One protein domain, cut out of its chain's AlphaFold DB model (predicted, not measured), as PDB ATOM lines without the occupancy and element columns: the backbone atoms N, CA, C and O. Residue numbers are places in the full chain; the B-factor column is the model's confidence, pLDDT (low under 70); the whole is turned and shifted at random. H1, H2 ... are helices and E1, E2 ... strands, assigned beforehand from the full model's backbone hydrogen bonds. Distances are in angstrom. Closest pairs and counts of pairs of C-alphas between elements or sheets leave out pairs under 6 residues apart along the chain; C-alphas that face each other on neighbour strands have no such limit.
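What this domain is: This is residues 68 to 110 of the 261 residues of the protein "DUF2612 domain-containing protein" of Acetobacteraceae bacterium (UniProt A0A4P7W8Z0). This is an elongated loop of chain with little regular structure: the short helix H1 makes one end, the strand E1 reaches the other, and residues 84 to 104 wind back between them. The first residues, 68 to 69, lie beside E1. The printed part has 43 residues, with 11 in named elements, one helix then one strand, a mixed class. It is loose, with a radius of gyration of the C-alphas of 11.9 A, and spans 37 by 20 by 15 A.

Where its parts are: Start at C-alpha 68, (32.153, 17.024, 158.093). Find H1, residues 78 to 83, beginning at C-alpha 78, (21.893, 41.173, 154.897). E1, residues 105 to 109, runs 12.7 A to C-alpha 109, (30.226, 7.333, 157.283).

How they stand to each other: H1 and E1 are apart, joined by a long link of 21 residues. E1 pairs with no named strand, but residues 68 to 69 pair with its residues 105 to 106, antiparallel. Look also at residues 74 to 75, paired with 88 to 89, parallel. In H1, 0 of 2 O i to N i+4 pairs are within hydrogen-bond range, against 3 of 3 O i to N i+3 pairs.

The domain as a whole: The C-alphas farthest apart, of Ser 82 and Leu 110, are 38.5 A apart. The printed part has no cut. Look for pLDDT under 70 at residues 68 to 72, 84 to 86 and 99 to 106.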
ATOM      1  N   ILE A  68      32.550  15.989 159.040       68.00
ATOM      2  CA  ILE A  68      32.153  17.024 158.093       68.00
ATOM      3  C   ILE A  68      31.832  18.279 158.908       68.00
ATOM      4  O   ILE A  68      30.959  18.193 159.776       68.00
ATOM      5  N   PRO A  69      32.519  19.416 158.694       63.62
ATOM      6  CA  PRO A  69      32.074  20.676 159.266       63.62
ATOM      7  C   PRO A  69      30.688  20.974 158.698       63.62
ATOM      8  O   PRO A  69      30.481  20.910 157.487       63.62
ATOM      9  N   VAL A  70      29.722  21.227 159.576       64.06
ATOM     10  CA  VAL A  70      28.423  21.719 159.122       64.06
ATOM     11  C   VAL A  70      28.671  23.115 158.576       64.06
ATOM     12  O   VAL A  70      29.371  23.896 159.219       64.06
ATOM     13  N   GLU A  71      28.161  23.405 157.380       61.56
ATOM     14  CA  GLU A  71      28.250  24.760 156.854       61.56
ATOM     15  C   GLU A  71      27.615  25.706 157.869       61.56
ATOM     16  O   GLU A  71      26.448  25.548 158.231       61.56
ATOM     17  N   ASP A  72      28.399  26.674 158.340       64.75
ATOM     18  CA  ASP A  72      27.962  27.705 159.289       64.75
ATOM     19  C   ASP A  72      27.116  28.771 158.573       64.75
ATOM     20  O   ASP A  72      27.119  29.953 158.914       64.75
ATOM     21  N   SER A  73      26.438  28.352 157.501       72.25
ATOM     22  CA  SER A  73      25.528  29.180 156.755       72.25
ATOM     23  C   SER A  73      24.159  29.085 157.411       72.25
ATOM     24  O   SER A  73      23.598  28.000 157.564       72.25
ATOM     25  N   PHE A  74      23.600  30.215 157.817       78.88
ATOM     26  CA  PHE A  74      22.276  30.277 158.424       78.88
ATOM     27  C   PHE A  74      21.369  31.176 157.606       78.88
ATOM     28  O   PHE A  74      21.808  32.099 156.915       78.88
ATOM     29  N   PHE A  75      20.074  30.901 157.686       84.88
ATOM     30  CA  PHE A  75      19.071  31.830 157.207       84.88
ATOM     31  C   PHE A  75      19.182  33.149 157.981       84.88
ATOM     32  O   PHE A  75      19.179  33.156 159.215       84.88
ATOM     33  N   GLY A  76      19.215  34.262 157.257       85.25
ATOM     34  CA  GLY A  76      19.161  35.590 157.846       85.25
ATOM     35  C   GLY A  76      19.055  36.686 156.795       85.25
ATOM     36  O   GLY A  76      18.908  36.429 155.600       85.25
ATOM     37  N   PHE A  77      19.131  37.925 157.262       83.62
ATOM     38  CA  PHE A  77      19.033  39.108 156.415       83.62
ATOM     39  C   PHE A  77      20.395  39.791 156.288       83.62
ATOM     40  O   PHE A  77      21.242  39.680 157.179       83.62
ATOM     41  N   SER A  78      20.616  40.508 155.186       82.69
ATOM     42  CA  SER A  78      21.893  41.173 154.897       82.69
ATOM     43  C   SER A  78      22.302  42.198 155.961       82.69
ATOM     44  O   SER A  78      23.485  42.454 156.146       82.69
ATOM     45  N   GLU A  79      21.349  42.743 156.712       80.31
ATOM     46  CA  GLU A  79      21.556  43.689 157.808       80.31
ATOM     47  C   GLU A  79      22.354  43.076 158.962       80.31
ATOM     48  O   GLU A  79      23.060  43.791 159.671       80.31
ATOM     49  N   ALA A  80      22.294  41.755 159.141       73.25
ATOM     50  CA  ALA A  80      23.074  41.077 160.168       73.25
ATOM     51  C   ALA A  80      24.573  40.971 159.808       73.25
ATOM     52  O   ALA A  80      25.396  40.848 160.716       73.25
ATOM     53  N   LEU A  81      24.958  41.142 158.530       72.88
ATOM     54  CA  LEU A  81      26.371  41.263 158.126       72.88
ATOM     55  C   LEU A  81      27.021  42.517 158.732       72.88
ATOM     56  O   LEU A  81      28.172  42.475 159.161       72.88
ATOM     57  N   SER A  82      26.263  43.613 158.853       73.19
ATOM     58  CA  SER A  82      26.722  44.860 159.487       73.19
ATOM     59  C   SER A  82      27.004  44.706 160.988       73.19
ATOM     60  O   SER A  82      27.698  45.535 161.569       73.19
ATOM     61  N   GLY A  83      26.483  43.647 161.619       73.44
ATOM     62  CA  GLY A  83      26.749  43.276 163.012       73.44
ATOM     63  C   GLY A  83      27.904  42.284 163.192       73.44
ATOM     64  O   GLY A  83      28.104  41.801 164.303       73.44
ATOM     65  N   GLY A  84      28.642  41.954 162.123       68.62
ATOM     66  CA  GLY A  84      29.771  41.017 162.160       68.62
ATOM     67  C   GLY A  84      29.393  39.538 162.027       68.62
ATOM     68  O   GLY A  84      30.246  38.680 162.241       68.62
ATOM     69  N   ALA A  85      28.144  39.214 161.677       66.50
ATOM     70  CA  ALA A  85      27.751  37.837 161.389       66.50
ATOM     71  C   ALA A  85      28.279  37.389 160.013       66.50
ATOM     72  O   ALA A  85      28.192  38.128 159.034       66.50
ATOM     73  N   THR A  86      28.795  36.163 159.925       66.31
ATOM     74  CA  THR A  86      29.279  35.534 158.684       66.31
ATOM     75  C   THR A  86      28.357  34.384 158.272       66.31
ATOM     76  O   THR A  86      27.739  33.767 159.131       66.31
ATOM     77  N   GLY A  87      28.250  34.081 156.972       70.94
ATOM     78  CA  GLY A  87      27.471  32.924 156.494       70.94
ATOM     79  C   GLY A  87      25.957  33.150 156.365       70.94
ATOM     80  O   GLY A  87      25.175  32.212 156.459       70.94
ATOM     81  N   ILE A  88      25.491  34.377 156.146       76.38
ATOM     82  CA  ILE A  88      24.049  34.636 156.029       76.38
ATOM     83  C   ILE A  88      23.535  34.346 154.615       76.38
ATOM     84  O   ILE A  88      24.082  34.844 153.633       76.38
ATOM     85  N   THR A  89      22.460  33.564 154.521       80.81
ATOM     86  CA  THR A  89      21.811  33.159 153.262       80.81
ATOM     87  C   THR A  89      20.314  33.477 153.276       80.81
ATOM     88  O   THR A  89      19.703  33.606 154.340       80.81
ATOM     89  N   GLY A  90      19.719  33.637 152.090       83.00
ATOM     90  CA  GLY A  90      18.327  34.059 151.927       83.00
ATOM     91  C   GLY A  90      17.296  32.945 152.139       83.00
ATOM     92  O   GLY A  90      17.594  31.834 152.582       83.00
ATOM     93  N   PHE A  91      16.037  33.233 151.795       81.81
ATOM     94  CA  PHE A  91      14.943  32.265 151.930       81.81
ATOM     95  C   PHE A  91      15.192  30.985 151.131       81.81
ATOM     96  O   PHE A  91      15.605  31.036 149.976       81.81
ATOM     97  N   GLN A  92      14.867  29.843 151.747       77.75
ATOM     98  CA  GLN A  92      15.021  28.497 151.179       77.75
ATOM     99  C   GLN A  92      16.465  28.118 150.805       77.75
ATOM    100  O   GLN A  92      16.666  27.191 150.024       77.75
ATOM    101  N   GLN A  93      17.465  28.813 151.355       78.62
ATOM    102  CA  GLN A  93      18.878  28.531 151.078       78.62
ATOM    103  C   GLN A  93      19.604  27.881 152.258       78.62
ATOM    104  O   GLN A  93      20.504  27.082 152.027       78.62
ATOM    105  N   SER A  94      19.201  28.159 153.503       77.56
ATOM    106  CA  SER A  94      19.769  27.482 154.671       77.56
ATOM    107  C   SER A  94      18.793  27.350 155.847       77.56
ATOM    108  O   SER A  94      17.663  27.842 155.823       77.56
ATOM    109  N   ARG A  95      19.237  26.633 156.882       78.12
ATOM    110  CA  ARG A  95      18.548  26.396 158.152       78.12
ATOM    111  C   ARG A  95      18.531  27.643 159.036       78.12
ATOM    112  O   ARG A  95      19.435  28.471 158.989       78.12
ATOM    113  N   PHE A  96      17.543  27.732 159.920       79.06
ATOM    114  CA  PHE A  96      17.543  28.737 160.983       79.06
ATOM    115  C   PHE A  96      18.648  28.456 162.012       79.06
ATOM    116  O   PHE A  96      18.929  27.295 162.334       79.06
ATOM    117  N   TYR A  97      19.252  29.527 162.535       74.19
ATOM    118  CA  TYR A  97      20.175  29.453 163.664       74.19
ATOM    119  C   TYR A  97      19.432  28.962 164.912       74.19
ATOM    120  O   TYR A  97      18.387  29.502 165.275       74.19
ATOM    121  N   SER A  98      19.973  27.945 165.580       70.81
ATOM    122  CA  SER A  98      19.480  27.457 166.868       70.81
ATOM    123  C   SER A  98      20.543  27.718 167.931       70.81
ATOM    124  O   SER A  98      21.656  27.207 167.816       70.81
ATOM    125  N   SER A  99      20.199  28.480 168.971       63.22
ATOM    126  CA  SER A  99      21.098  28.821 170.086       63.22
ATOM    127  C   SER A  99      21.512  27.618 170.944       63.22
ATOM    128  O   SER A  99      22.410  27.732 171.775       63.22
ATOM    129  N   GLU A 100      20.882  26.459 170.743       58.84
ATOM    130  CA  GLU A 100      21.136  25.235 171.491       58.84
ATOM    131  C   GLU A 100      21.938  24.238 170.637       58.84
ATOM    132  O   GLU A 100      21.427  23.644 169.690       58.84
ATOM    133  N   GLY A 101      23.228  24.090 170.960       57.06
ATOM    134  CA  GLY A 101      24.027  22.889 170.684       57.06
ATOM    135  C   GLY A 101      24.082  22.373 169.242       57.06
ATOM    136  O   GLY A 101      24.238  21.166 169.052       57.06
ATOM    137  N   SER A 102      23.960  23.234 168.227       54.88
ATOM    138  CA  SER A 102      24.079  22.799 166.831       54.88
ATOM    139  C   SER A 102      25.459  22.172 166.615       54.88
ATOM    140  O   SER A 102      26.483  22.828 166.809       54.88
ATOM    141  N   ALA A 103      25.496  20.880 166.281       56.19
ATOM    142  CA  ALA A 103      26.750  20.160 166.111       56.19
ATOM    143  C   ALA A 103      27.583  20.835 165.010       56.19
ATOM    144  O   ALA A 103      27.222  20.768 163.840       56.19
ATOM    145  N   LEU A 104      28.704  21.460 165.389       59.62
ATOM    146  CA  LEU A 104      29.645  22.113 164.463       59.62
ATOM    147  C   LEU A 104      30.237  21.124 163.445       59.62
ATOM    148  O   LEU A 104      30.723  21.510 162.385       59.62
ATOM    149  N   THR A 105      30.190  19.829 163.765       61.44
ATOM    150  CA  THR A 105      30.631  18.747 162.887       61.44
ATOM    151  C   THR A 105      29.650  17.584 162.922       61.44
ATOM    152  O   THR A 105      29.291  17.123 164.007       61.44
ATOM    153  N   GLN A 106      29.285  17.052 161.758       67.81
ATOM    154  CA  GLN A 106      28.550  15.795 161.633       67.81
ATOM    155  C   GLN A 106      29.508  14.651 161.301       67.81
ATOM    156  O   GLN A 106      30.395  14.780 160.457       67.81
ATOM    157  N   ASN A 107      29.325  13.515 161.973       79.50
ATOM    158  CA  ASN A 107      30.028  12.288 161.621       79.50
ATOM    159  C   ASN A 107      29.346  11.683 160.397       79.50
ATOM    160  O   ASN A 107      28.190  11.268 160.476       79.50
ATOM    161  N   TYR A 108      30.068  11.610 159.289       78.44
ATOM    162  CA  TYR A 108      29.584  11.009 158.058       78.44
ATOM    163  C   TYR A 108      30.363   9.730 157.768       78.44
ATOM    164  O   TYR A 108      31.589   9.753 157.635       78.44
ATOM    165  N   ALA A 109      29.651   8.607 157.693       84.19
ATOM    166  CA  ALA A 109      30.226   7.333 157.283       84.19
ATOM    167  C   ALA A 109      30.254   7.260 155.754       84.19
ATOM    168  O   ALA A 109      29.210   7.284 155.104       84.19
ATOM    169  N   LEU A 110      31.453   7.175 155.183       85.50
ATOM    170  CA  LEU A 110      31.628   7.084 153.739       85.50
ATOM    171  C   LEU A 110      31.127   5.750 153.177       85.50
ATOM    172  O   LEU A 110      31.313   4.687 153.783       85.50
TER     173      LEU A 110